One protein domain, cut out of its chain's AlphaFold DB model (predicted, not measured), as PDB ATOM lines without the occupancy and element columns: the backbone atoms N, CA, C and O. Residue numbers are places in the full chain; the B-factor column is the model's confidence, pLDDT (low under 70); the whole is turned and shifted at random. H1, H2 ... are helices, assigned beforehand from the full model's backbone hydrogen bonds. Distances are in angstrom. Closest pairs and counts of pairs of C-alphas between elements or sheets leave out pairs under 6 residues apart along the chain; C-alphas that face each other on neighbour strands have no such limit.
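What this domain is: This is residues 260 to 470 of the 471 residues of a protein of Clostridium sp. C105KSO14 (UniProt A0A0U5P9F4). Two lobes made of helices stand side by side in a flat outline: a larger one, H1 to H8, built round the long helix H7, and a smaller one of crossed helices, H9 to H13, joined to the first where H9 packs on H8. In the larger lobe H3, H4 and H6 pack on different stretches of H7, H8 folds back beside part of it, and H5 packs on H3, H6 and H8. The printed part has 211 residues with thirteen named helices, H1 to H13 in order along the chain, and no named strand: all helix, with mostly crossed packing. It is compact, with a radius of gyration of the C-alphas of 18.0 A, and spans 52 by 51 by 26 A.

How they stand to each other: H1, residues 260 to 263, touches H3, residues 285 to 295; their closest C-alphas, of Gly 261 and Val 292, are 4.8 A apart. H2, residues 276 to 280, touches H3 only at the corner, at C-alphas Ile 279 and Leu 286, 5.4 A. H4, residues 297 to 304, also touches H3 only at the corner, closest at C-alphas Leu 294 and Lys 300, 5.9 A. H5, residues 313 to 324, touches H3 with residues 313 to 316 alone, closest at C-alphas Ala 287 and Ala 316, 5.1 A. H6, residues 328 to 335, forms a helical hairpin with H5 at a shallow tilt of 24 degrees, closest at C-alphas Ile 318 and Ile 331, 6.7 A. H7, residues 341 to 370, touches H6 with residues 341 to 349 alone, closest at C-alphas Ala 332 and Leu 345, 5.0 A. Its residues 355 to 363 alone touch H4, closest at C-alphas Leu 302 and Gln 355, 5.4 A. Its residues 360 to 367 alone touch H3, about perpendicular at 89 degrees, closest at C-alphas Met 293 and Gly 363, 5.7 A. H8, residues 380 to 395, forms a helical hairpin with residues 356 to 368 of H7, opposite ways at a shallow tilt of 25 degrees, closest at C-alphas Ala 357 and Tyr 394, 4.1 A. H9, residues 400 to 407, touches H8 at a steep tilt of 46 degrees, closest at C-alphas Met 392 and Val 403, 6.1 A. H10, residues 412 to 425, touches H9, closest at C-alphas Ala 402 and Gly 419, 4.5 A. H11, residues 431 to 440, touches H9, closest at C-alphas Leu 404 and Ala 431, 5.4 A. H12, residues 443 to 449, only just touches H10, with 3 pairs of C-alphas within 8 A, the closest Asn 417 and Leu 449, 5.8 A. H13, residues 458 to 469, touches H12 with residues 458 to 462 alone, closest at C-alphas Glu 447 and Gly 458, 3.8 A. H7 is apart from H9, H10, H11, H12 and H13. Every O i to N i+4 pair is within hydrogen-bond range in H2, H5, H6, H9, H11, H12 and H13, against 6 of 7 in H3, 23 of 26 in H7, 9 of 12 in H8, 6 of 10 in H10 and 0 of 4 in H4, where 4 of 5 O i to N i+3 pairs are; H1 is too short for an i+4 pair.

Where its parts are: H1 begins at C-alpha 260, (164.064, 154.606, 122.444). H7 is 39.7 A long from C-alpha 341 at (137.551, 184.265, 124.604), with a kink of 30 degrees near residue 356. H8 is 22.1 A long, H10 20.7 A. H13 ends at C-alpha 469, (143.568, 178.686, 93.784).

The domain as a whole: The C-alphas of Ser 260 and Ser 444 are the two farthest apart, 53.4 A. The printed part has no cut. The link from H1 to H2, 12 residues, is long. Residues 306 to 311 and 338 to 339 have pLDDT under 70.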
ATOM      1  N   SER A 260     164.239 154.952 121.033       91.62
ATOM      2  CA  SER A 260     164.064 154.606 122.444       91.62
ATOM      3  C   SER A 260     162.607 154.770 122.886       91.62
ATOM      4  O   SER A 260     162.086 153.897 123.575       91.62
ATOM      5  N   GLY A 261     161.938 155.842 122.452       90.81
ATOM      6  CA  GLY A 261     160.519 156.063 122.715       90.81
ATOM      7  C   GLY A 261     159.619 155.014 122.060       90.81
ATOM      8  O   GLY A 261     158.753 154.471 122.737       90.81
ATOM      9  N   ILE A 262     159.848 154.685 120.785       92.19
ATOM     10  CA  ILE A 262     159.081 153.668 120.044       92.19
ATOM     11  C   ILE A 262     159.218 152.291 120.706       92.19
ATOM     12  O   ILE A 262     158.231 151.580 120.867       92.19
ATOM     13  N   ASN A 263     160.422 151.926 121.148       90.00
ATOM     14  CA  ASN A 263     160.674 150.648 121.819       90.00
ATOM     15  C   ASN A 263     160.027 150.545 123.211       90.00
ATOM     16  O   ASN A 263     159.910 149.445 123.744       90.00
ATOM     17  N   GLN A 264     159.622 151.672 123.802       90.25
ATOM     18  CA  GLN A 264     158.914 151.740 125.085       90.25
ATOM     19  C   GLN A 264     157.386 151.740 124.928       90.25
ATOM     20  O   GLN A 264     156.680 151.799 125.932       90.25
ATOM     21  N   LEU A 265     156.863 151.699 123.698       89.56
ATOM     22  CA  LEU A 265     155.423 151.647 123.453       89.56
ATOM     23  C   LEU A 265     154.815 150.340 123.970       89.56
ATOM     24  O   LEU A 265     155.413 149.269 123.865       89.56
ATOM     25  N   ASN A 266     153.573 150.419 124.456       84.25
ATOM     26  CA  ASN A 266     152.833 149.267 124.981       84.25
ATOM     27  C   ASN A 266     152.610 148.179 123.923       84.25
ATOM     28  O   ASN A 266     152.520 146.991 124.237       84.25
ATOM     29  N   LYS A 267     152.483 148.589 122.658       85.75
ATOM     30  CA  LYS A 267     152.309 147.704 121.508       85.75
ATOM     31  C   LYS A 267     153.354 148.024 120.454       85.75
ATOM     32  O   LYS A 267     153.598 149.184 120.135       85.75
ATOM     33  N   LYS A 268     153.924 146.971 119.868       89.44
ATOM     34  CA  LYS A 268     154.831 147.107 118.731       89.44
ATOM     35  C   LYS A 268     154.071 147.682 117.536       89.44
ATOM     36  O   LYS A 268     153.018 147.160 117.170       89.44
ATOM     37  N   LEU A 269     154.633 148.720 116.925       92.38
ATOM     38  CA  LEU A 269     154.078 149.321 115.718       92.38
ATOM     39  C   LEU A 269     154.165 148.348 114.534       92.38
ATOM     40  O   LEU A 269     155.136 147.611 114.363       92.38
ATOM     41  N   SER A 270     153.119 148.356 113.718       91.75
ATOM     42  CA  SER A 270     152.969 147.571 112.492       91.75
ATOM     43  C   SER A 270     152.206 148.387 111.451       91.75
ATOM     44  O   SER A 270     151.626 149.420 111.789       91.75
ATOM     45  N   ALA A 271     152.142 147.922 110.202       90.19
ATOM     46  CA  ALA A 271     151.357 148.591 109.160       90.19
ATOM     47  C   ALA A 271     149.885 148.797 109.568       90.19
ATOM     48  O   ALA A 271     149.312 149.854 109.314       90.19
ATOM     49  N   GLU A 272     149.297 147.853 110.308       90.12
ATOM     50  CA  GLU A 272     147.924 147.960 110.829       90.12
ATOM     51  C   GLU A 272     147.750 149.025 111.920       90.12
ATOM     52  O   GLU A 272     146.639 149.492 112.179       90.12
ATOM     53  N   SER A 273     148.846 149.447 112.553       91.62
ATOM     54  CA  SER A 273     148.821 150.548 113.523       91.62
ATOM     55  C   SER A 273     148.544 151.891 112.839       91.62
ATOM     56  O   SER A 273     147.969 152.785 113.455       91.62
ATOM     57  N   PHE A 274     148.911 152.019 111.563       93.06
ATOM     58  CA  PHE A 274     148.799 153.249 110.787       93.06
ATOM     59  C   PHE A 274     147.598 153.170 109.838       93.06
ATOM     60  O   PHE A 274     147.705 152.771 108.682       93.06
ATOM     61  N   ASN A 275     146.432 153.532 110.364       92.81
ATOM     62  CA  ASN A 275     145.220 153.821 109.596       92.81
ATOM     63  C   ASN A 275     144.397 154.890 110.332       92.81
ATOM     64  O   ASN A 275     144.594 155.111 111.533       92.81
ATOM     65  N   THR A 276     143.453 155.534 109.639       92.88
ATOM     66  CA  THR A 276     142.658 156.645 110.194       92.88
ATOM     67  C   THR A 276     141.967 156.271 111.505       92.88
ATOM     68  O   THR A 276     141.962 157.060 112.449       92.88
ATOM     69  N   LYS A 277     141.408 155.059 111.603       92.19
ATOM     70  CA  LYS A 277     140.687 154.601 112.799       92.19
ATOM     71  C   LYS A 277     141.634 154.326 113.969       92.19
ATOM     72  O   LYS A 277     141.309 154.658 115.103       92.19
ATOM     73  N   SER A 278     142.796 153.735 113.718       91.88
ATOM     74  CA  SER A 278     143.793 153.457 114.753       91.88
ATOM     75  C   SER A 278     144.397 154.740 115.323       91.88
ATOM     76  O   SER A 278     144.582 154.822 116.536       91.88
ATOM     77  N   ILE A 279     144.667 155.731 114.466       93.44
ATOM     78  CA  ILE A 279     145.319 156.990 114.851       93.44
ATOM     79  C   ILE A 279     144.312 158.000 115.419       93.44
ATOM     80  O   ILE A 279     144.543 158.538 116.494       93.44
ATOM     81  N   PHE A 280     143.182 158.233 114.747       93.25
ATOM     82  CA  PHE A 280     142.222 159.290 115.109       93.25
ATOM     83  C   PHE A 280     140.913 158.761 115.715       93.25
ATOM     84  O   PHE A 280     140.008 159.530 116.011       93.25
ATOM     85  N   GLY A 281     140.763 157.447 115.901       85.81
ATOM     86  CA  GLY A 281     139.531 156.844 116.430       85.81
ATOM     87  C   GLY A 281     139.404 156.852 117.955       85.81
ATOM     88  O   GLY A 281     138.653 156.038 118.485       85.81
ATOM     89  N   GLY A 282     140.152 157.701 118.667       72.25
ATOM     90  CA  GLY A 282     140.104 157.795 120.134       72.25
ATOM     91  C   GLY A 282     140.841 156.677 120.883       72.25
ATOM     92  O   GLY A 282     140.719 156.557 122.101       72.25
ATOM     93  N   ASN A 283     141.626 155.857 120.177       70.88
ATOM     94  CA  ASN A 283     142.562 154.934 120.812       70.88
ATOM     95  C   ASN A 283     143.731 155.716 121.433       70.88
ATOM     96  O   ASN A 283     144.151 156.743 120.907       70.88
ATOM     97  N   ASN A 284     144.343 155.175 122.489       85.88
ATOM     98  CA  ASN A 284     145.499 155.797 123.151       85.88
ATOM     99  C   ASN A 284     146.765 155.883 122.263       85.88
ATOM    100  O   ASN A 284     147.772 156.440 122.684       85.88
ATOM    101  N   LEU A 285     146.740 155.340 121.038       91.69
ATOM    102  CA  LEU A 285     147.911 155.259 120.167       91.69
ATOM    103  C   LEU A 285     148.463 156.643 119.810       91.69
ATOM    104  O   LEU A 285     149.651 156.867 119.989       91.69
ATOM    105  N   LEU A 286     147.636 157.586 119.346       93.31
ATOM    106  CA  LEU A 286     148.125 158.923 118.977       93.31
ATOM    107  C   LEU A 286     148.745 159.664 120.174       93.31
ATOM    108  O   LEU A 286     149.762 160.333 120.021       93.31
ATOM    109  N   ALA A 287     148.178 159.483 121.365       92.12
ATOM    110  CA  ALA A 287     148.739 159.968 122.624       92.12
ATOM    111  C   ALA A 287     150.123 159.357 122.915       92.12
ATOM    112  O   ALA A 287     151.078 160.083 123.197       92.12
ATOM    113  N   GLU A 288     150.268 158.038 122.766       92.00
ATOM    114  CA  GLU A 288     151.559 157.358 122.902       92.00
ATOM    115  C   GLU A 288     152.584 157.849 121.861       92.00
ATOM    116  O   GLU A 288     153.741 158.103 122.206       92.00
ATOM    117  N   LEU A 289     152.161 158.058 120.607       94.00
ATOM    118  CA  LEU A 289     153.021 158.608 119.557       94.00
ATOM    119  C   LEU A 289     153.476 160.030 119.895       94.00
ATOM    120  O   LEU A 289     154.660 160.330 119.757       94.00
ATOM    121  N   TYR A 290     152.590 160.893 120.401       93.50
ATOM    122  CA  TYR A 290     152.981 162.220 120.880       93.50
ATOM    123  C   TYR A 290     153.972 162.153 122.049       93.50
ATOM    124  O   TYR A 290     154.900 162.961 122.104       93.50
ATOM    125  N   GLY A 291     153.859 161.156 122.930       91.94
ATOM    126  CA  GLY A 291     154.856 160.902 123.974       91.94
ATOM    127  C   GLY A 291     156.237 160.539 123.434       91.94
ATOM    128  O   GLY A 291     157.254 160.945 124.002       91.94
ATOM    129  N   VAL A 292     156.304 159.839 122.300       92.88
ATOM    130  CA  VAL A 292     157.563 159.642 121.568       92.88
ATOM    131  C   VAL A 292     158.044 160.965 120.970       92.88
ATOM    132  O   VAL A 292     159.208 161.319 121.160       92.88
ATOM    133  N   MET A 293     157.167 161.715 120.293       93.81
ATOM    134  CA  MET A 293     157.514 162.991 119.649       93.81
ATOM    135  C   MET A 293     158.099 164.004 120.639       93.81
ATOM    136  O   MET A 293     159.086 164.660 120.327       93.81
ATOM    137  N   LEU A 294     157.560 164.093 121.856       91.12
ATOM    138  CA  LEU A 294     158.034 165.018 122.894       91.12
ATOM    139  C   LEU A 294     159.447 164.703 123.404       91.12
ATOM    140  O   LEU A 294     160.131 165.587 123.916       91.12
ATOM    141  N   LYS A 295     159.929 163.467 123.231       90.31
ATOM    142  CA  LYS A 295     161.324 163.109 123.533       90.31
ATOM    143  C   LYS A 295     162.293 163.633 122.462       90.31
ATOM    144  O   LYS A 295     163.494 163.721 122.732       90.31
ATOM    145  N   ILE A 296     161.802 163.990 121.272       90.50
ATOM    146  CA  ILE A 296     162.603 164.457 120.133       90.50
ATOM    147  C   ILE A 296     162.907 165.960 120.300       90.50
ATOM    148  O   ILE A 296     161.980 166.772 120.326       90.50
ATOM    149  N   PRO A 297     164.186 166.378 120.406       85.88
ATOM    150  CA  PRO A 297     164.563 167.772 120.673       85.88
ATOM    151  C   PRO A 297     164.011 168.787 119.665       85.88
ATOM    152  O   PRO A 297     163.696 169.923 120.026       85.88
ATOM    153  N   GLU A 298     163.904 168.384 118.404       84.81
ATOM    154  CA  GLU A 298     163.412 169.186 117.287       84.81
ATOM    155  C   GLU A 298     161.912 169.492 117.414       84.81
ATOM    156  O   GLU A 298     161.463 170.553 116.978       84.81
ATOM    157  N   LEU A 299     161.152 168.625 118.091       89.00
ATOM    158  CA  LEU A 299     159.701 168.739 118.269       89.00
ATOM    159  C   LEU A 299     159.298 169.331 119.627       89.00
ATOM    160  O   LEU A 299     158.121 169.326 119.986       89.00
ATOM    161  N   LYS A 300     160.248 169.906 120.374       83.31
ATOM    162  CA  LYS A 300     160.024 170.444 121.727       83.31
ATOM    163  C   LYS A 300     158.869 171.454 121.829       83.31
ATOM    164  O   LYS A 300     158.280 171.620 122.887       83.31
ATOM    165  N   GLN A 301     158.515 172.126 120.732       82.56
ATOM    166  CA  GLN A 301     157.400 173.084 120.700       82.56
ATOM    167  C   GLN A 301     156.044 172.449 121.058       82.56
ATOM    168  O   GLN A 301     155.150 173.158 121.515       82.56
ATOM    169  N   LEU A 302     155.906 171.128 120.898       87.62
ATOM    170  CA  LEU A 302     154.725 170.369 121.311       87.62
ATOM    171  C   LEU A 302     154.484 170.438 122.833       87.62
ATOM    172  O   LEU A 302     153.336 170.325 123.262       87.62
ATOM    173  N   GLU A 303     155.523 170.673 123.651       84.94
ATOM    174  CA  GLU A 303     155.409 170.792 125.117       84.94
ATOM    175  C   GLU A 303     154.437 171.906 125.536       84.94
ATOM    176  O   GLU A 303     153.772 171.777 126.559       84.94
ATOM    177  N   GLU A 304     154.300 172.970 124.730       81.25
ATOM    178  CA  GLU A 304     153.393 174.092 125.021       81.25
ATOM    179  C   GLU A 304     151.914 173.668 125.097       81.25
ATOM    180  O   GLU A 304     151.120 174.363 125.727       81.25
ATOM    181  N   ILE A 305     151.535 172.558 124.450       80.81
ATOM    182  CA  ILE A 305     150.132 172.117 124.319       80.81
ATOM    183  C   ILE A 305     149.889 170.666 124.765       80.81
ATOM    184  O   ILE A 305     148.744 170.221 124.838       80.81
ATOM    185  N   ALA A 306     150.950 169.927 125.099       69.75
ATOM    186  CA  ALA A 306     150.881 168.529 125.525       69.75
ATOM    187  C   ALA A 306     150.083 168.305 126.828       69.75
ATOM    188  O   ALA A 306     149.619 167.188 127.069       69.75
ATOM    189  N   GLY A 307     149.889 169.358 127.635       63.81
ATOM    190  CA  GLY A 307     149.277 169.295 128.965       63.81
ATOM    191  C   GLY A 307     150.223 168.730 130.035       63.81
ATOM    192  O   GLY A 307     151.326 168.274 129.736       63.81
ATOM    193  N   SER A 308     149.803 168.762 131.302       47.69
ATOM    194  CA  SER A 308     150.536 168.156 132.424       47.69
ATOM    195  C   SER A 308     150.087 166.705 132.646       47.69
ATOM    196  O   SER A 308     148.947 166.476 133.044       47.69
ATOM    197  N   GLY A 309     150.967 165.726 132.414       54.38
ATOM    198  CA  GLY A 309     150.717 164.302 132.690       54.38
ATOM    199  C   GLY A 309     151.430 163.356 131.715       54.38
ATOM    200  O   GLY A 309     151.820 163.763 130.626       54.38
ATOM    201  N   GLU A 310     151.587 162.081 132.092       52.81
ATOM    202  CA  GLU A 310     152.357 161.086 131.314       52.81
ATOM    203  C   GLU A 310     151.652 160.572 130.047       52.81
ATOM    204  O   GLU A 310     152.270 159.910 129.219       52.81
ATOM    205  N   GLN A 311     150.355 160.852 129.880       62.38
ATOM    206  CA  GLN A 311     149.559 160.243 128.807       62.38
ATOM    207  C   GLN A 311     149.414 161.114 127.557       62.38
ATOM    208  O   GLN A 311     148.841 160.636 126.591       62.38
ATOM    209  N   HIS A 312     149.874 162.373 127.554       82.50
ATOM    210  CA  HIS A 312     149.822 163.272 126.379       82.50
ATOM    211  C   HIS A 312     148.462 163.293 125.650       82.50
ATOM    212  O   HIS A 312     148.367 163.479 124.436       82.50
ATOM    213  N   ARG A 313     147.387 163.083 126.413       85.25
ATOM    214  CA  ARG A 313     146.039 162.855 125.896       85.25
ATOM    215  C   ARG A 313     145.445 164.120 125.291       85.25
ATOM    216  O   ARG A 313     144.864 164.063 124.217       85.25
ATOM    217  N   ASN A 314     145.707 165.260 125.927       87.62
ATOM    218  CA  ASN A 314     145.215 166.566 125.505       87.62
ATOM    219  C   ASN A 314     145.612 166.899 124.057       87.62
ATOM    220  O   ASN A 314     144.765 167.217 123.232       87.62
ATOM    221  N   ILE A 315     146.896 166.762 123.704       91.00
ATOM    222  CA  ILE A 315     147.363 167.060 122.340       91.00
ATOM    223  C   ILE A 315     146.803 166.080 121.298       91.00
ATOM    224  O   ILE A 315     146.501 166.484 120.172       91.00
ATOM    225  N   ALA A 316     146.609 164.809 121.666       92.31
ATOM    226  CA  ALA A 316     145.987 163.814 120.799       92.31
ATOM    227  C   ALA A 316     144.493 164.097 120.567       92.31
ATOM    228  O   ALA A 316     144.019 163.973 119.436       92.31
ATOM    229  N   GLU A 317     143.769 164.515 121.606       92.19
ATOM    230  CA  GLU A 317     142.357 164.901 121.535       92.19
ATOM    231  C   GLU A 317     142.171 166.171 120.691       92.19
ATOM    232  O   GLU A 317     141.400 166.141 119.732       92.19
ATOM    233  N   ILE A 318     142.982 167.217 120.910       93.94
ATOM    234  CA  ILE A 318     142.984 168.424 120.061       93.94
ATOM    235  C   ILE A 318     143.267 168.059 118.594       93.94
ATOM    236  O   ILE A 318     142.584 168.538 117.691       93.94
ATOM    237  N   THR A 319     144.257 167.196 118.338       95.44
ATOM    238  CA  THR A 319     144.585 166.744 116.970       95.44
ATOM    239  C   THR A 319     143.422 165.978 116.341       95.44
ATOM    240  O   THR A 319     143.125 166.162 115.162       95.44
ATOM    241  N   THR A 320     142.744 165.134 117.118       95.38
ATOM    242  CA  THR A 320     141.593 164.349 116.653       95.38
ATOM    243  C   THR A 320     140.414 165.256 116.309       95.38
ATOM    244  O   THR A 320     139.819 165.126 115.239       95.38
ATOM    245  N   ASP A 321     140.111 166.230 117.159       95.38
ATOM    246  CA  ASP A 321     139.059 167.218 116.918       95.38
ATOM    247  C   ASP A 321     139.360 168.116 115.714       95.38
ATOM    248  O   ASP A 321     138.473 168.428 114.911       95.38
ATOM    249  N   TRP A 322     140.635 168.463 115.530       95.69
ATOM    250  CA  TRP A 322     141.109 169.180 114.353       95.69
ATOM    251  C   TRP A 322     140.836 168.399 113.061       95.69
ATOM    252  O   TRP A 322     140.211 168.942 112.148       95.69
ATOM    253  N   VAL A 323     141.214 167.119 112.976       95.88
ATOM    254  CA  VAL A 323     141.023 166.332 111.740       95.88
ATOM    255  C   VAL A 323     139.584 165.864 111.515       95.88
ATOM    256  O   VAL A 323     139.190 165.598 110.381       95.88
ATOM    257  N   THR A 324     138.775 165.764 112.570       93.19
ATOM    258  CA  THR A 324     137.359 165.356 112.473       93.19
ATOM    259  C   THR A 324     136.418 166.513 112.133       93.19
ATOM    260  O   THR A 324     135.248 166.283 111.824       93.19
ATOM    261  N   GLY A 325     136.936 167.745 112.095       90.25
ATOM    262  CA  GLY A 325     136.241 168.901 111.536       90.25
ATOM    263  C   GLY A 325     135.553 169.813 112.552       90.25
ATOM    264  O   GLY A 325     134.687 170.585 112.126       90.25
ATOM    265  N   LYS A 326     135.917 169.758 113.847       92.00
ATOM    266  CA  LYS A 326     135.509 170.782 114.830       92.00
ATOM    267  C   LYS A 326     136.108 172.144 114.463       92.00
ATOM    268  O   LYS A 326     137.275 172.231 114.078       92.00
ATOM    269  N   SER A 327     135.347 173.224 114.575       91.06
ATOM    270  CA  SER A 327     135.857 174.583 114.353       91.06
ATOM    271  C   SER A 327     136.950 174.949 115.365       91.06
ATOM    272  O   SER A 327     137.035 174.384 116.460       91.06
ATOM    273  N   ILE A 328     137.783 175.937 115.027       92.50
ATOM    274  CA  ILE A 328     138.847 176.390 115.937       92.50
ATOM    275  C   ILE A 328     138.251 176.998 117.218       92.50
ATOM    276  O   ILE A 328     138.807 176.803 118.297       92.50
ATOM    277  N   SER A 329     137.086 177.653 117.142       91.12
ATOM    278  CA  SER A 329     136.348 178.131 118.322       91.12
ATOM    279  C   SER A 329     135.884 176.998 119.236       91.12
ATOM    280  O   SER A 329     135.966 177.139 120.455       91.12
ATOM    281  N   GLU A 330     135.386 175.886 118.694       91.25
ATOM    282  CA  GLU A 330     134.991 174.733 119.519       91.25
ATOM    283  C   GLU A 330     136.202 174.153 120.257       91.25
ATOM    284  O   GLU A 330     136.158 174.005 121.476       91.25
ATOM    285  N   ILE A 331     137.318 173.957 119.547       93.06
ATOM    286  CA  ILE A 331     138.583 173.495 120.138       93.06
ATOM    287  C   ILE A 331     139.085 174.483 121.206       93.06
ATOM    288  O   ILE A 331     139.522 174.077 122.283       93.06
ATOM    289  N   ALA A 332     139.003 175.790 120.948       91.62
ATOM    290  CA  ALA A 332     139.400 176.820 121.904       91.62
ATOM    291  C   ALA A 332     138.586 176.765 123.201       91.62
ATOM    292  O   ALA A 332     139.155 176.850 124.291       91.62
ATOM    293  N   LYS A 333     137.262 176.607 123.088       90.06
ATOM    294  CA  LYS A 333     136.353 176.513 124.239       90.06
ATOM    295  C   LYS A 333     136.613 175.259 125.070       90.06
ATOM    296  O   LYS A 333     136.527 175.323 126.292       90.06
ATOM    297  N   GLU A 334     136.923 174.147 124.413       91.00
ATOM    298  CA  GLU A 334     137.094 172.847 125.060       91.00
ATOM    299  C   GLU A 334     138.451 172.714 125.765       91.00
ATOM    300  O   GLU A 334     138.493 172.342 126.936       91.00
ATOM    301  N   TYR A 335     139.553 173.102 125.108       90.19
ATOM    302  CA  TYR A 335     140.911 172.793 125.590       90.19
ATOM    303  C   TYR A 335     141.723 173.997 126.078       90.19
ATOM    304  O   TYR A 335     142.767 173.823 126.705       90.19
ATOM    305  N   PHE A 336     141.276 175.224 125.799       87.50
ATOM    306  CA  PHE A 336     142.006 176.453 126.135       87.50
ATOM    307  C   PHE A 336     141.179 177.386 127.032       87.50
ATOM    308  O   PHE A 336     141.341 178.608 126.987       87.50
ATOM    309  N   SER A 337     140.283 176.815 127.842       73.56
ATOM    310  CA  SER A 337     139.452 177.551 128.798       73.56
ATOM    311  C   SER A 337     140.294 178.165 129.932       73.56
ATOM    312  O   SER A 337     141.294 177.593 130.358       73.56
ATOM    313  N   GLY A 338     139.911 179.359 130.405       69.56
ATOM    314  CA  GLY A 338     140.592 180.058 131.511       69.56
ATOM    315  C   GLY A 338     141.093 181.477 131.209       69.56
ATOM    316  O   GLY A 338     141.455 182.195 132.137       69.56
ATOM    317  N   ASP A 339     141.063 181.913 129.947       63.25
ATOM    318  CA  ASP A 339     141.344 183.292 129.532       63.25
ATOM    319  C   ASP A 339     140.100 183.955 128.917       63.25
ATOM    320  O   ASP A 339     139.051 183.326 128.760       63.25
ATOM    321  N   ASP A 340     140.205 185.242 128.561       75.94
ATOM    322  CA  ASP A 340     139.218 185.868 127.678       75.94
ATOM    323  C   ASP A 340     139.078 185.079 126.358       75.94
ATOM    324  O   ASP A 340     140.020 184.429 125.890       75.94
ATOM    325  N   GLY A 341     137.881 185.114 125.757       76.94
ATOM    326  CA  GLY A 341     137.551 184.265 124.604       76.94
ATOM    327  C   GLY A 341     138.518 184.422 123.423       76.94
ATOM    328  O   GLY A 341     138.784 183.461 122.700       76.94
ATOM    329  N   THR A 342     139.108 185.605 123.272       80.50
ATOM    330  CA  THR A 342     140.031 185.949 122.186       80.50
ATOM    331  C   THR A 342     141.405 185.344 122.400       80.50
ATOM    332  O   THR A 342     141.970 184.757 121.473       80.50
ATOM    333  N   LYS A 343     141.941 185.402 123.623       83.81
ATOM    334  CA  LYS A 343     143.189 184.719 123.976       83.81
ATOM    335  C   LYS A 343     143.059 183.213 123.827       83.81
ATOM    336  O   LYS A 343     143.970 182.603 123.265       83.81
ATOM    337  N   SER A 344     141.951 182.620 124.272       87.56
ATOM    338  CA  SER A 344     141.700 181.185 124.096       87.56
ATOM    339  C   SER A 344     141.707 180.795 122.617       87.56
ATOM    340  O   SER A 344     142.405 179.856 122.230       87.56
ATOM    341  N   LEU A 345     141.017 181.562 121.766       88.38
ATOM    342  CA  LEU A 345     140.983 181.319 120.323       88.38
ATOM    343  C   LEU A 345     142.362 181.476 119.666       88.38
ATOM    344  O   LEU A 345     142.762 180.640 118.858       88.38
ATOM    345  N   MET A 346     143.124 182.510 120.031       86.62
ATOM    346  CA  MET A 346     144.479 182.715 119.506       86.62
ATOM    347  C   MET A 346     145.457 181.632 119.956       86.62
ATOM    348  O   MET A 346     146.311 181.223 119.168       86.62
ATOM    349  N   ARG A 347     145.324 181.116 121.181       88.19
ATOM    350  CA  ARG A 347     146.112 179.963 121.638       88.19
ATOM    351  C   ARG A 347     145.750 178.695 120.882       88.19
ATOM    352  O   ARG A 347     146.670 178.001 120.466       88.19
ATOM    353  N   ALA A 348     144.465 178.436 120.644       91.38
ATOM    354  CA  ALA A 348     144.029 177.303 119.828       91.38
ATOM    355  C   ALA A 348     144.545 177.410 118.386       91.38
ATOM    356  O   ALA A 348     145.095 176.451 117.854       91.38
ATOM    357  N   CYS A 349     144.455 178.595 117.778       90.31
ATOM    358  CA  CYS A 349     144.969 178.850 116.433       90.31
ATOM    359  C   CYS A 349     146.488 178.636 116.356       90.31
ATOM    360  O   CYS A 349     146.969 177.914 115.484       90.31
ATOM    361  N   LYS A 350     147.242 179.179 117.325       88.56
ATOM    362  CA  LYS A 350     148.687 178.943 117.448       88.56
ATOM    363  C   LYS A 350     148.976 177.448 117.587       88.56
ATOM    364  O   LYS A 350     149.775 176.940 116.812       88.56
ATOM    365  N   ALA A 351     148.308 176.774 118.528       91.00
ATOM    366  CA  ALA A 351     148.436 175.342 118.805       91.00
ATOM    367  C   ALA A 351     148.242 174.493 117.547       91.00
ATOM    368  O   ALA A 351     149.065 173.637 117.230       91.00
ATOM    369  N   ILE A 352     147.168 174.758 116.807       92.62
ATOM    370  CA  ILE A 352     146.841 174.026 115.590       92.62
ATOM    371  C   ILE A 352     147.872 174.323 114.505       92.62
ATOM    372  O   ILE A 352     148.502 173.392 114.012       92.62
ATOM    373  N   ASN A 353     148.097 175.595 114.169       88.62
ATOM    374  CA  ASN A 353     148.951 175.953 113.040       88.62
ATOM    375  C   ASN A 353     150.421 175.570 113.289       88.62
ATOM    376  O   ASN A 353     151.079 174.948 112.460       88.62
ATOM    377  N   LYS A 354     150.968 175.908 114.460       84.81
ATOM    378  CA  LYS A 354     152.405 175.788 114.731       84.81
ATOM    379  C   LYS A 354     152.800 174.451 115.351       84.81
ATOM    380  O   LYS A 354     153.845 173.914 114.997       84.81
ATOM    381  N   GLN A 355     152.017 173.913 116.279       90.25
ATOM    382  CA  GLN A 355     152.379 172.675 116.970       90.25
ATOM    383  C   GLN A 355     151.788 171.448 116.269       90.25
ATOM    384  O   GLN A 355     152.525 170.516 115.972       90.25
ATOM    385  N   ILE A 356     150.494 171.435 115.955       93.00
ATOM    386  CA  ILE A 356     149.833 170.235 115.414       93.00
ATOM    387  C   ILE A 356     150.117 170.066 113.919       93.00
ATOM    388  O   ILE A 356     150.732 169.075 113.530       93.00
ATOM    389  N   ALA A 357     149.730 171.036 113.088       90.88
ATOM    390  CA  ALA A 357     149.861 170.947 111.634       90.88
ATOM    391  C   ALA A 357     151.327 170.878 111.184       90.88
ATOM    392  O   ALA A 357     151.643 170.176 110.235       90.88
ATOM    393  N   ASN A 358     152.244 171.544 111.892       87.25
ATOM    394  CA  ASN A 358     153.671 171.490 111.572       87.25
ATOM    395  C   ASN A 358     154.399 170.365 112.330       87.25
ATOM    396  O   ASN A 358     154.840 169.386 111.724       87.25
ATOM    397  N   CYS A 359     154.538 170.468 113.658       89.62
ATOM    398  CA  CYS A 359     155.324 169.493 114.423       89.62
ATOM    399  C   CYS A 359     154.649 168.113 114.524       89.62
ATOM    400  O   CYS A 359     155.354 167.108 114.478       89.62
ATOM    401  N   GLY A 360     153.319 168.042 114.633       91.88
ATOM    402  CA  GLY A 360     152.573 166.778 114.675       91.88
ATOM    403  C   GLY A 360     152.661 165.999 113.361       91.88
ATOM    404  O   GLY A 360     152.975 164.810 113.372       91.88
ATOM    405  N   THR A 361     152.487 166.673 112.220       92.81
ATOM    406  CA  THR A 361     152.690 166.084 110.881       92.81
ATOM    407  C   THR A 361     154.117 165.582 110.697       92.81
ATOM    408  O   THR A 361     154.327 164.430 110.303       92.81
ATOM    409  N   TRP A 362     155.110 166.414 111.023       89.31
ATOM    410  CA  TRP A 362     156.516 166.042 110.893       89.31
ATOM    411  C   TRP A 362     156.881 164.852 111.789       89.31
ATOM    412  O   TRP A 362     157.479 163.875 111.328       89.31
ATOM    413  N   GLY A 363     156.455 164.901 113.052       92.38
ATOM    414  CA  GLY A 363     156.674 163.841 114.027       92.38
ATOM    415  C   GLY A 363     156.010 162.529 113.633       92.38
ATOM    416  O   GLY A 363     156.654 161.484 113.722       92.38
ATOM    417  N   LEU A 364     154.765 162.561 113.142       94.25
ATOM    418  CA  LEU A 364     154.077 161.350 112.700       94.25
ATOM    419  C   LEU A 364     154.789 160.728 111.499       94.25
ATOM    420  O   LEU A 364     155.101 159.543 111.547       94.25
ATOM    421  N   SER A 365     155.135 161.524 110.481       91.62
ATOM    422  CA  SER A 365     155.885 161.041 109.313       91.62
ATOM    423  C   SER A 365     157.210 160.383 109.714       91.62
ATOM    424  O   SER A 365     157.543 159.291 109.245       91.62
ATOM    425  N   ALA A 366     157.952 161.008 110.632       89.44
ATOM    426  CA  ALA A 366     159.209 160.465 111.120       89.44
ATOM    427  C   ALA A 366     159.016 159.166 111.915       89.44
ATOM    428  O   ALA A 366     159.709 158.185 111.654       89.44
ATOM    429  N   ILE A 367     158.050 159.113 112.837       92.56
ATOM    430  CA  ILE A 367     157.743 157.895 113.600       92.56
ATOM    431  C   ILE A 367     157.340 156.753 112.669       92.56
ATOM    432  O   ILE A 367     157.770 155.621 112.876       92.56
ATOM    433  N   THR A 368     156.559 157.026 111.626       90.69
ATOM    434  CA  THR A 368     156.170 155.998 110.661       90.69
ATOM    435  C   THR A 368     157.394 155.427 109.935       90.69
ATOM    436  O   THR A 368     157.518 154.206 109.841       90.69
ATOM    437  N   LYS A 369     158.366 156.260 109.534       88.12
ATOM    438  CA  LYS A 369     159.654 155.796 108.972       88.12
ATOM    439  C   LYS A 369     160.499 155.012 109.987       88.12
ATOM    440  O   LYS A 369     161.172 154.054 109.623       88.12
ATOM    441  N   LEU A 370     160.437 155.394 111.262       88.94
ATOM    442  CA  LEU A 370     161.199 154.790 112.364       88.94
ATOM    443  C   LEU A 370     160.525 153.562 112.994       88.94
ATOM    444  O   LEU A 370     161.117 152.895 113.839       88.94
ATOM    445  N   SER A 371     159.301 153.239 112.583       88.25
ATOM    446  CA  SER A 371     158.501 152.142 113.140       88.25
ATOM    447  C   SER A 371     159.067 150.743 112.854       88.25
ATOM    448  O   SER A 371     158.620 149.764 113.452       88.25
ATOM    449  N   GLY A 372     160.033 150.635 111.934       83.50
ATOM    450  CA  GLY A 372     160.587 149.360 111.472       83.50
ATOM    451  C   GLY A 372     159.698 148.624 110.465       83.50
ATOM    452  O   GLY A 372     159.947 147.455 110.174       83.50
ATOM    453  N   ILE A 373     158.659 149.283 109.938       87.62
ATOM    454  CA  ILE A 373     157.823 148.748 108.859       87.62
ATOM    455  C   ILE A 373     158.634 148.694 107.559       87.62
ATOM    456  O   ILE A 373     159.240 149.679 107.143       87.62
ATOM    457  N   ASP A 374     158.610 147.540 106.891       85.19
ATOM    458  CA  ASP A 374     159.201 147.374 105.564       85.19
ATOM    459  C   ASP A 374     158.219 147.866 104.496       85.19
ATOM    460  O   ASP A 374     157.398 147.108 103.975       85.19
ATOM    461  N   PHE A 375     158.298 149.160 104.180       83.81
ATOM    462  CA  PHE A 375     157.449 149.784 103.167       83.81
ATOM    463  C   PHE A 375     157.576 149.117 101.798       83.81
ATOM    464  O   PHE A 375     156.601 149.094 101.060       83.81
ATOM    465  N   GLY A 376     158.722 148.516 101.457       84.50
ATOM    466  CA  GLY A 376     158.910 147.842 100.170       84.50
ATOM    467  C   GLY A 376     157.989 146.635  99.967       84.50
ATOM    468  O   GLY A 376     157.724 146.264  98.826       84.50
ATOM    469  N   LYS A 377     157.475 146.051 101.056       89.75
ATOM    470  CA  LYS A 377     156.589 144.875 101.039       89.75
ATOM    471  C   LYS A 377     155.103 145.202 101.172       89.75
ATOM    472  O   LYS A 377     154.288 144.287 101.091       89.75
ATOM    473  N   LEU A 378     154.752 146.462 101.416       91.12
ATOM    474  CA  LEU A 378     153.355 146.879 101.494       91.12
ATOM    475  C   LEU A 378     152.750 146.976 100.092       91.12
ATOM    476  O   LEU A 378     153.436 147.355  99.138       91.12
ATOM    477  N   ASP A 379     151.462 146.670  99.979       92.12
ATOM    478  CA  ASP A 379     150.696 147.011  98.787       92.12
ATOM    479  C   ASP A 379     150.557 148.538  98.642       92.12
ATOM    480  O   ASP A 379     150.743 149.308  99.591       92.12
ATOM    481  N   GLU A 380     150.272 148.986  97.420       87.38
ATOM    482  CA  GLU A 380     150.224 150.413  97.090       87.38
ATOM    483  C   GLU A 380     149.100 151.163  97.813       87.38
ATOM    484  O   GLU A 380     149.274 152.334  98.154       87.38
ATOM    485  N   ASP A 381     147.973 150.508  98.093       86.56
ATOM    486  CA  ASP A 381     146.856 151.143  98.789       86.56
ATOM    487  C   ASP A 381     147.205 151.376 100.260       86.56
ATOM    488  O   ASP A 381     146.956 152.458 100.799       86.56
ATOM    489  N   LYS A 382     147.879 150.410 100.892       90.00
ATOM    490  CA  LYS A 382     148.350 150.541 102.267       90.00
ATOM    491  C   LYS A 382     149.445 151.592 102.403       90.00
ATOM    492  O   LYS A 382     149.412 152.367 103.356       90.00
ATOM    493  N   LYS A 383     150.386 151.668 101.455       89.62
ATOM    494  CA  LYS A 383     151.391 152.751 101.421       89.62
ATOM    495  C   LYS A 383     150.718 154.118 101.367       89.62
ATOM    496  O   LYS A 383     150.987 154.960 102.220       89.62
ATOM    497  N   LYS A 384     149.784 154.300 100.427       87.62
ATOM    498  CA  LYS A 384     149.025 155.548 100.282       87.62
ATOM    499  C   LYS A 384     148.243 155.892 101.544       87.62
ATOM    500  O   LYS A 384     148.244 157.049 101.948       87.62
ATOM    501  N   GLU A 385     147.591 154.919 102.180       89.88
ATOM    502  CA  GLU A 385     146.867 155.154 103.434       89.88
ATOM    503  C   GLU A 385     147.800 155.705 104.520       89.88
ATOM    504  O   GLU A 385     147.471 156.700 105.166       89.88
ATOM    505  N   ILE A 386     148.975 155.093 104.690       92.31
ATOM    506  CA  ILE A 386     149.965 155.502 105.689       92.31
ATOM    507  C   ILE A 386     150.522 156.898 105.380       92.31
ATOM    508  O   ILE A 386     150.562 157.751 106.273       92.31
ATOM    509  N   ASP A 387     150.904 157.148 104.128       89.69
ATOM    510  CA  ASP A 387     151.487 158.420 103.682       89.69
ATOM    511  C   ASP A 387     150.501 159.595 103.799       89.69
ATOM    512  O   ASP A 387     150.914 160.745 103.960       89.69
ATOM    513  N   MET A 388     149.192 159.322 103.782       92.88
ATOM    514  CA  MET A 388     148.148 160.340 103.931       92.88
ATOM    515  C   MET A 388     147.895 160.754 105.387       92.88
ATOM    516  O   MET A 388     147.338 161.827 105.612       92.88
ATOM    517  N   LEU A 389     148.299 159.970 106.397       95.56
ATOM    518  CA  LEU A 389     148.022 160.295 107.808       95.56
ATOM    519  C   LEU A 389     148.679 161.608 108.273       95.56
ATOM    520  O   LEU A 389     147.996 162.413 108.910       95.56
ATOM    521  N   PRO A 390     149.957 161.898 107.954       95.88
ATOM    522  CA  PRO A 390     150.535 163.207 108.254       95.88
ATOM    523  C   PRO A 390     149.825 164.351 107.512       95.88
ATOM    524  O   PRO A 390     149.642 165.429 108.080       95.88
ATOM    525  N   ALA A 391     149.386 164.114 106.270       95.81
ATOM    526  CA  ALA A 391     148.662 165.100 105.469       95.81
ATOM    527  C   ALA A 391     147.267 165.405 106.044       95.81
ATOM    528  O   ALA A 391     146.833 166.555 106.028       95.81
ATOM    529  N   MET A 392     146.592 164.407 106.624       97.56
ATOM    530  CA  MET A 392     145.339 164.585 107.367       97.56
ATOM    531  C   MET A 392     145.506 165.568 108.534       97.56
ATOM    532  O   MET A 392     144.697 166.484 108.681       97.56
ATOM    533  N   ILE A 393     146.588 165.433 109.316       97.19
ATOM    534  CA  ILE A 393     146.917 166.361 110.415       97.19
ATOM    535  C   ILE A 393     147.190 167.766 109.876       97.19
ATOM    536  O   ILE A 393     146.617 168.731 110.381       97.19
ATOM    537  N   TYR A 394     148.020 167.880 108.836       96.12
ATOM    538  CA  TYR A 394     148.397 169.169 108.253       96.12
ATOM    539  C   TYR A 394     147.167 169.937 107.755       96.12
ATOM    540  O   TYR A 394     146.970 171.105 108.077       96.12
ATOM    541  N   HIS A 395     146.291 169.251 107.020       95.94
ATOM    542  CA  HIS A 395     145.135 169.862 106.375       95.94
ATOM    543  C   HIS A 395     143.860 169.903 107.234       95.94
ATOM    544  O   HIS A 395     142.872 170.513 106.815       95.94
ATOM    545  N   GLY A 396     143.853 169.263 108.407       96.31
ATOM    546  CA  GLY A 396     142.710 169.268 109.326       96.31
ATOM    547  C   GLY A 396     141.494 168.505 108.823       96.31
ATOM    548  O   GLY A 396     140.362 168.945 109.029       96.31
ATOM    549  N   VAL A 397     141.723 167.376 108.153       96.75
ATOM    550  CA  VAL A 397     140.689 166.497 107.585       96.75
ATOM    551  C   VAL A 397     141.071 165.035 107.799       96.75
ATOM    552  O   VAL A 397     142.247 164.730 107.931       96.75
ATOM    553  N   ASN A 398     140.111 164.109 107.812       95.12
ATOM    554  CA  ASN A 398     140.356 162.712 108.202       95.12
ATOM    555  C   ASN A 398     140.141 161.669 107.092       95.12
ATOM    556  O   ASN A 398     140.082 160.475 107.390       95.12
ATOM    557  N   THR A 399     140.023 162.075 105.824       94.88
ATOM    558  CA  THR A 399     139.960 161.131 104.694       94.88
ATOM    559  C   THR A 399     140.936 161.513 103.582       94.88
ATOM    560  O   THR A 399     141.196 162.705 103.396       94.88
ATOM    561  N   PRO A 400     141.466 160.538 102.813       94.12
ATOM    562  CA  PRO A 400     142.384 160.827 101.709       94.12
ATOM    563  C   PRO A 400     141.777 161.764 100.658       94.12
ATOM    564  O   PRO A 400     142.442 162.653 100.142       94.12
ATOM    565  N   GLU A 401     140.486 161.622 100.365       95.81
ATOM    566  CA  GLU A 401     139.808 162.446  99.364       95.81
ATOM    567  C   GLU A 401     139.633 163.886  99.847       95.81
ATOM    568  O   GLU A 401     139.771 164.819  99.060       95.81
ATOM    569  N   ALA A 402     139.384 164.086 101.144       97.19
ATOM    570  CA  ALA A 402     139.344 165.415 101.734       97.19
ATOM    571  C   ALA A 402     140.735 166.070 101.740       97.19
ATOM    572  O   ALA A 402     140.830 167.274 101.512       97.19
ATOM    573  N   VAL A 403     141.812 165.295 101.935       97.19
ATOM    574  CA  VAL A 403     143.191 165.790 101.773       97.19
ATOM    575  C   VAL A 403     143.399 166.312 100.351       97.19
ATOM    576  O   VAL A 403     143.869 167.433 100.188       97.19
ATOM    577  N   LEU A 404     142.965 165.574  99.323       96.94
ATOM    578  CA  LEU A 404     143.063 166.031  97.930       96.94
ATOM    579  C   LEU A 404     142.270 167.321  97.660       96.94
ATOM    580  O   LEU A 404     142.714 168.148  96.863       96.94
ATOM    581  N   MET A 405     141.128 167.525  98.331       98.12
ATOM    582  CA  MET A 405     140.393 168.796  98.262       98.12
ATOM    583  C   MET A 405     141.206 169.938  98.886       98.12
ATOM    584  O   MET A 405     141.345 170.999  98.282       98.12
ATOM    585  N   ARG A 406     141.799 169.713 100.065       97.25
ATOM    586  CA  ARG A 406     142.622 170.711 100.770       97.25
ATOM    587  C   ARG A 406     143.902 171.057 100.012       97.25
ATOM    588  O   ARG A 406     144.263 172.226  99.953       97.25
ATOM    589  N   MET A 407     144.540 170.076  99.370       96.25
ATOM    590  CA  MET A 407     145.671 170.297  98.457       96.25
ATOM    591  C   MET A 407     145.290 171.150  97.237       96.25
ATOM    592  O   MET A 407     146.154 171.775  96.633       96.25
ATOM    593  N   ASN A 408     144.003 171.184  96.884       97.25
ATOM    594  CA  ASN A 408     143.434 172.042  95.847       97.25
ATOM    595  C   ASN A 408     142.740 173.287  96.424       97.25
ATOM    596  O   ASN A 408     141.843 173.838  95.786       97.25
ATOM    597  N   TYR A 409     143.156 173.731  97.615       96.94
ATOM    598  CA  TYR A 409     142.740 174.988  98.245       96.94
ATOM    599  C   TYR A 409     141.249 175.091  98.602       96.94
ATOM    600  O   TYR A 409     140.715 176.175  98.829       96.94
ATOM    601  N   VAL A 410     140.531 173.968  98.647       97.75
ATOM    602  CA  VAL A 410     139.129 173.955  99.079       97.75
ATOM    603  C   VAL A 410     139.067 174.234 100.581       97.75
ATOM    604  O   VAL A 410     139.785 173.556 101.314       97.75
ATOM    605  N   PRO A 411     138.195 175.131 101.083       96.69
ATOM    606  CA  PRO A 411     138.030 175.374 102.518       96.69
ATOM    607  C   PRO A 411     137.807 174.100 103.336       96.69
ATOM    608  O   PRO A 411     137.159 173.139 102.893       96.69
ATOM    609  N   ARG A 412     138.355 174.067 104.550       95.94
ATOM    610  CA  ARG A 412     138.352 172.869 105.396       95.94
ATOM    611  C   ARG A 412     136.943 172.440 105.774       95.94
ATOM    612  O   ARG A 412     136.635 171.247 105.716       95.94
ATOM    613  N   SER A 413     136.077 173.392 106.087       94.94
ATOM    614  CA  SER A 413     134.697 173.161 106.515       94.94
ATOM    615  C   SER A 413     133.848 172.373 105.504       94.94
ATOM    616  O   SER A 413     132.954 171.633 105.926       94.94
ATOM    617  N   ILE A 414     134.147 172.468 104.200       96.25
ATOM    618  CA  ILE A 414     133.420 171.789 103.110       96.25
ATOM    619  C   ILE A 414     134.206 170.631 102.467       96.25
ATOM    620  O   ILE A 414     133.609 169.747 101.845       96.25
ATOM    621  N   SER A 415     135.527 170.568 102.672       97.25
ATOM    622  CA  SER A 415     136.420 169.574 102.052       97.25
ATOM    623  C   SER A 415     135.983 168.124 102.264       97.25
ATOM    624  O   SER A 415     136.071 167.313 101.346       97.25
ATOM    625  N   GLY A 416     135.459 167.787 103.446       96.44
ATOM    626  CA  GLY A 416     134.970 166.435 103.728       96.44
ATOM    627  C   GLY A 416     133.777 166.017 102.858       96.44
ATOM    628  O   GLY A 416     133.691 164.864 102.440       96.44
ATOM    629  N   ASN A 417     132.864 166.942 102.557       96.88
ATOM    630  CA  ASN A 417     131.689 166.655 101.731       96.88
ATOM    631  C   ASN A 417     132.053 166.610 100.244       96.88
ATOM    632  O   ASN A 417     131.639 165.683  99.549       96.88
ATOM    633  N   LEU A 418     132.883 167.547  99.778       97.62
ATOM    634  CA  LEU A 418     133.402 167.535  98.407       97.62
ATOM    635  C   LEU A 418     134.260 166.298  98.130       97.62
ATOM    636  O   LEU A 418     134.090 165.666  97.094       97.62
ATOM    637  N   GLY A 419     135.103 165.886  99.080       97.50
ATOM    638  CA  GLY A 419     135.903 164.667  98.965       97.50
ATOM    639  C   GLY A 419     135.038 163.407  98.853       97.50
ATOM    640  O   GLY A 419     135.319 162.532  98.034       97.50
ATOM    641  N   LYS A 420     133.938 163.324  99.616       97.19
ATOM    642  CA  LYS A 420     132.961 162.226  99.496       97.19
ATOM    643  C   LYS A 420     132.269 162.203  98.138       97.19
ATOM    644  O   LYS A 420     131.999 161.117  97.633       97.19
ATOM    645  N   GLU A 421     131.961 163.367  97.570       97.75
ATOM    646  CA  GLU A 421     131.364 163.448  96.236       97.75
ATOM    647  C   GLU A 421     132.373 163.044  95.157       97.75
ATOM    648  O   GLU A 421     132.083 162.156  94.359       97.75
ATOM    649  N   TYR A 422     133.591 163.592  95.213       97.81
ATOM    650  CA  TYR A 422     134.702 163.240  94.329       97.81
ATOM    651  C   TYR A 422     134.957 161.730  94.303       97.81
ATOM    652  O   TYR A 422     135.065 161.140  93.227       97.81
ATOM    653  N   LYS A 423     134.960 161.075  95.473       96.88
ATOM    654  CA  LYS A 423     135.167 159.624  95.610       96.88
ATOM    655  C   LYS A 423     134.235 158.785  94.730       96.88
ATOM    656  O   LYS A 423     134.621 157.699  94.309       96.88
ATOM    657  N   LYS A 424     133.013 159.254  94.459       96.38
ATOM    658  CA  LYS A 424     132.023 158.513  93.656       96.38
ATOM    659  C   LYS A 424     132.408 158.428  92.181       96.38
ATOM    660  O   LYS A 424     131.993 157.490  91.506       96.38
ATOM    661  N   SER A 425     133.166 159.402  91.683       93.38
ATOM    662  CA  SER A 425     133.585 159.499  90.280       93.38
ATOM    663  C   SER A 425     135.094 159.343  90.066       93.38
ATOM    664  O   SER A 425     135.519 159.191  88.922       93.38
ATOM    665  N   ALA A 426     135.892 159.396  91.136       93.56
ATOM    666  CA  ALA A 426     137.347 159.315  91.092       93.56
ATOM    667  C   ALA A 426     137.835 157.964  90.554       93.56
ATOM    668  O   ALA A 426     137.346 156.903  90.949       93.56
ATOM    669  N   LYS A 427     138.839 158.003  89.676       91.88
ATOM    670  CA  LYS A 427     139.493 156.812  89.118       91.88
ATOM    671  C   LYS A 427     140.940 156.691  89.573       91.88
ATOM    672  O   LYS A 427     141.414 155.580  89.783       91.88
ATOM    673  N   LYS A 428     141.653 157.816  89.684       89.38
ATOM    674  CA  LYS A 428     143.101 157.848  89.939       89.38
ATOM    675  C   LYS A 428     143.452 158.301  91.353       89.38
ATOM    676  O   LYS A 428     144.523 157.930  91.829       89.38
ATOM    677  N   PHE A 429     142.574 159.060  92.013       91.44
ATOM    678  CA  PHE A 429     142.810 159.620  93.350       91.44
ATOM    679  C   PHE A 429     144.076 160.492  93.392       91.44
ATOM    680  O   PHE A 429     144.943 160.325  94.250       91.44
ATOM    681  N   THR A 430     144.198 161.411  92.431       93.06
ATOM    682  CA  THR A 430     145.323 162.353  92.329       93.06
ATOM    683  C   THR A 430     144.863 163.790  92.545       93.06
ATOM    684  O   THR A 430     143.696 164.122  92.342       93.06
ATOM    685  N   ALA A 431     145.795 164.669  92.925       94.00
ATOM    686  CA  ALA A 431     145.506 166.093  93.089       94.00
ATOM    687  C   ALA A 431     145.018 166.740  91.779       94.00
ATOM    688  O   ALA A 431     144.132 167.587  91.813       94.00
ATOM    689  N   GLU A 432     145.548 166.304  90.634       96.38
ATOM    690  CA  GLU A 432     145.146 166.783  89.308       96.38
ATOM    691  C   GLU A 432     143.703 166.385  88.962       96.38
ATOM    692  O   GLU A 432     142.900 167.244  88.613       96.38
ATOM    693  N   GLU A 433     143.329 165.116  89.160       97.25
ATOM    694  CA  GLU A 433     141.954 164.651  88.921       97.25
ATOM    695  C   GLU A 433     140.958 165.329  89.881       97.25
ATOM    696  O   GLU A 433     139.848 165.690  89.491       97.25
ATOM    697  N   ALA A 434     141.358 165.553  91.137       97.44
ATOM    698  CA  ALA A 434     140.568 166.317  92.099       97.44
ATOM    699  C   ALA A 434     140.362 167.778  91.654       97.44
ATOM    700  O   ALA A 434     139.263 168.314  91.809       97.44
ATOM    701  N   LYS A 435     141.379 168.414  91.057       97.12
ATOM    702  CA  LYS A 435     141.266 169.765  90.491       97.12
ATOM    703  C   LYS A 435     140.265 169.809  89.339       97.12
ATOM    704  O   LYS A 435     139.397 170.679  89.322       97.12
ATOM    705  N   GLU A 436     140.363 168.867  88.403       97.25
ATOM    706  CA  GLU A 436     139.433 168.745  87.270       97.25
ATOM    707  C   GLU A 436     137.988 168.567  87.749       97.25
ATOM    708  O   GLU A 436     137.078 169.239  87.256       97.25
ATOM    709  N   PHE A 437     137.785 167.719  88.761       97.94
ATOM    710  CA  PHE A 437     136.489 167.550  89.408       97.94
ATOM    711  C   PHE A 437     135.956 168.880  89.953       97.94
ATOM    712  O   PHE A 437     134.844 169.266  89.600       97.94
ATOM    713  N   LEU A 438     136.744 169.618  90.741       97.81
ATOM    714  CA  LEU A 438     136.314 170.891  91.333       97.81
ATOM    715  C   LEU A 438     135.962 171.947  90.274       97.81
ATOM    716  O   LEU A 438     134.960 172.646  90.418       97.81
ATOM    717  N   VAL A 439     136.744 172.031  89.193       97.06
ATOM    718  CA  VAL A 439     136.483 172.939  88.061       97.06
ATOM    719  C   VAL A 439     135.185 172.580  87.332       97.06
ATOM    720  O   VAL A 439     134.508 173.470  86.816       97.06
ATOM    721  N   SER A 440     134.803 171.301  87.310       96.56
ATOM    722  CA  SER A 440     133.563 170.850  86.667       96.56
ATOM    723  C   SER A 440     132.284 171.184  87.453       96.56
ATOM    724  O   SER A 440     131.192 171.161  86.877       96.56
ATOM    725  N   LEU A 441     132.398 171.495  88.751       97.19
ATOM    726  CA  LEU A 441     131.251 171.750  89.623       97.19
ATOM    727  C   LEU A 441     130.611 173.118  89.363       97.19
ATOM    728  O   LEU A 441     131.285 174.129  89.157       97.19
ATOM    729  N   LYS A 442     129.280 173.167  89.457       96.62
ATOM    730  CA  LYS A 442     128.488 174.405  89.382       96.62
ATOM    731  C   LYS A 442     128.172 174.924  90.778       96.62
ATOM    732  O   LYS A 442     128.145 174.155  91.734       96.62
ATOM    733  N   GLU A 443     127.812 176.204  90.899       95.75
ATOM    734  CA  GLU A 443     127.410 176.816  92.182       95.75
ATOM    735  C   GLU A 443     126.343 175.992  92.936       95.75
ATOM    736  O   GLU A 443     126.410 175.849  94.156       95.75
ATOM    737  N   SER A 444     125.395 175.380  92.214       96.88
ATOM    738  CA  SER A 444     124.358 174.515  92.794       96.88
ATOM    739  C   SER A 444     124.897 173.245  93.452       96.88
ATOM    740  O   SER A 444     124.244 172.695  94.337       96.88
ATOM    741  N   ASP A 445     126.046 172.745  93.004       97.25
ATOM    742  CA  ASP A 445     126.672 171.547  93.562       97.25
ATOM    743  C   ASP A 445     127.370 171.895  94.878       97.25
ATOM    744  O   ASP A 445     127.160 171.218  95.884       97.25
ATOM    745  N   TRP A 446     128.084 173.024  94.914       97.25
ATOM    746  CA  TRP A 446     128.643 173.584  96.148       97.25
ATOM    747  C   TRP A 446     127.550 173.876  97.187       97.25
ATOM    748  O   TRP A 446     127.727 173.577  98.365       97.25
ATOM    749  N   GLU A 447     126.395 174.397  96.757       97.31
ATOM    750  CA  GLU A 447     125.260 174.680  97.646       97.31
ATOM    751  C   GLU A 447     124.691 173.402  98.275       97.31
ATOM    752  O   GLU A 447     124.399 173.376  99.467       97.31
ATOM    753  N   LYS A 448     124.580 172.315  97.503       96.69
ATOM    754  CA  LYS A 448     124.119 171.013  98.015       96.69
ATOM    755  C   LYS A 448     125.116 170.365  98.975       96.69
ATOM    756  O   LYS A 448     124.706 169.607  99.850       96.69
ATOM    757  N   LEU A 449     126.412 170.612  98.779       96.06
ATOM    758  CA  LEU A 449     127.493 169.959  99.521       96.06
ATOM    759  C   LEU A 449     127.940 170.737 100.764       96.06
ATOM    760  O   LEU A 449     128.674 170.186 101.590       96.06
ATOM    761  N   LYS A 450     127.505 171.987 100.944       94.31
ATOM    762  CA  LYS A 450     127.806 172.761 102.152       94.31
ATOM    763  C   LYS A 450     127.137 172.157 103.393       94.31
ATOM    764  O   LYS A 450     126.114 171.477 103.314       94.31
ATOM    765  N   LYS A 451     127.696 172.425 104.576       89.50
ATOM    766  CA  LYS A 451     127.048 172.058 105.846       89.50
ATOM    767  C   LYS A 451     125.770 172.887 106.032       89.50
ATOM    768  O   LYS A 451     125.746 174.074 105.716       89.50
ATOM    769  N   SER A 452     124.720 172.292 106.596       85.06
ATOM    770  CA  SER A 452     123.432 172.973 106.808       85.06
ATOM    771  C   SER A 452     123.541 174.236 107.673       85.06
ATOM    772  O   SER A 452     122.828 175.200 107.425       85.06
ATOM    773  N   GLN A 453     124.460 174.246 108.643       87.50
ATOM    774  CA  GLN A 453     124.715 175.366 109.562       87.50
ATOM    775  C   GLN A 453     125.785 176.356 109.063       87.50
ATOM    776  O   GLN A 453     126.215 177.219 109.815       87.50
ATOM    777  N   SER A 454     126.249 176.223 107.819       92.44
ATOM    778  CA  SER A 454     127.281 177.098 107.255       92.44
ATOM    779  C   SER A 454     126.746 178.506 106.966       92.44
ATOM    780  O   SER A 454     125.678 178.659 106.364       92.44
ATOM    781  N   HIS A 455     127.531 179.514 107.342       93.56
ATOM    782  CA  HIS A 455     127.326 180.937 107.061       93.56
ATOM    783  C   HIS A 455     127.543 181.284 105.592       93.56
ATOM    784  O   HIS A 455     126.994 182.271 105.088       93.56
ATOM    785  N   MET A 456     128.359 180.487 104.909       96.06
ATOM    786  CA  MET A 456     128.608 180.608 103.486       96.06
ATOM    787  C   MET A 456     127.537 179.882 102.659       96.06
ATOM    788  O   MET A 456     127.047 178.796 102.990       96.06
ATOM    789  N   SER A 457     127.177 180.492 101.536       96.62
ATOM    790  CA  SER A 457     126.499 179.829 100.419       96.62
ATOM    791  C   SER A 457     127.500 179.062  99.548       96.62
ATOM    792  O   SER A 457     128.708 179.297  99.598       96.62
ATOM    793  N   GLY A 458     127.007 178.165  98.697       96.81
ATOM    794  CA  GLY A 458     127.816 177.427  97.727       96.81
ATOM    795  C   GLY A 458     128.583 178.345  96.780       96.81
ATOM    796  O   GLY A 458     129.761 178.118  96.516       96.81
ATOM    797  N   LYS A 459     127.951 179.440  96.341       96.75
ATOM    798  CA  LYS A 459     128.605 180.480  95.537       96.75
ATOM    799  C   LYS A 459     129.768 181.141  96.279       96.75
ATOM    800  O   LYS A 459     130.820 181.387  95.693       96.75
ATOM    801  N   GLU A 460     129.589 181.433  97.563       97.62
ATOM    802  CA  GLU A 460     130.631 182.051  98.388       97.62
ATOM    803  C   GLU A 460     131.798 181.083  98.619       97.62
ATOM    804  O   GLU A 460     132.948 181.492  98.476       97.62
ATOM    805  N   TYR A 461     131.532 179.795  98.875       97.50
ATOM    806  CA  TYR A 461     132.587 178.773  98.949       97.50
ATOM    807  C   TYR A 461     133.377 178.671  97.650       97.50
ATOM    808  O   TYR A 461     134.606 178.669  97.677       97.50
ATOM    809  N   MET A 462     132.676 178.628  96.515       97.06
ATOM    810  CA  MET A 462     133.305 178.587  95.199       97.06
ATOM    811  C   MET A 462     134.165 179.835  94.950       97.06
ATOM    812  O   MET A 462     135.230 179.731  94.349       97.06
ATOM    813  N   SER A 463     133.731 181.005  95.432       96.62
ATOM    814  CA  SER A 463     134.474 182.265  95.300       96.62
ATOM    815  C   SER A 463     135.756 182.264  96.138       96.62
ATOM    816  O   SER A 463     136.813 182.609  95.620       96.62
ATOM    817  N   ILE A 464     135.689 181.817  97.398       97.50
ATOM    818  CA  ILE A 464     136.877 181.657  98.254       97.50
ATOM    819  C   ILE A 464     137.849 180.627  97.666       97.50
ATOM    820  O   ILE A 464     139.051 180.860  97.631       97.50
ATOM    821  N   TRP A 465     137.343 179.499  97.166       97.44
ATOM    822  CA  TRP A 465     138.186 178.486  96.535       97.44
ATOM    823  C   TRP A 465     138.917 179.025  95.296       97.44
ATOM    824  O   TRP A 465     140.118 178.801  95.142       97.44
ATOM    825  N   LYS A 466     138.223 179.768  94.425       96.12
ATOM    826  CA  LYS A 466     138.848 180.436  93.272       96.12
ATOM    827  C   LYS A 466     139.922 181.426  93.701       96.12
ATOM    828  O   LYS A 466     141.011 181.405  93.139       96.12
ATOM    829  N   LEU A 467     139.640 182.210  94.742       95.19
ATOM    830  CA  LEU A 467     140.596 183.150  95.312       95.19
ATOM    831  C   LEU A 467     141.884 182.445  95.763       95.19
ATOM    832  O   LEU A 467     142.961 182.820  95.311       95.19
ATOM    833  N   PHE A 468     141.785 181.390  96.578       95.25
ATOM    834  CA  PHE A 468     142.969 180.654  97.041       95.25
ATOM    835  C   PHE A 468     143.698 179.896  95.923       95.25
ATOM    836  O   PHE A 468     144.914 179.739  95.961       95.25
ATOM    837  N   SER A 469     142.972 179.416  94.913       93.38
ATOM    838  CA  SER A 469     143.568 178.686  93.784       93.38
ATOM    839  C   SER A 469     144.114 179.585  92.667       93.38
ATOM    840  O   SER A 469     144.747 179.067  91.742       93.38
ATOM    841  N   GLY A 470     143.887 180.902  92.743       89.44
ATOM    842  CA  GLY A 470     144.323 181.885  91.747       89.44
ATOM    843  C   GLY A 470     143.574 181.808  90.411       89.44
ATOM    844  O   GLY A 470     144.179 182.080  89.372       89.44
TER     845      GLY A 470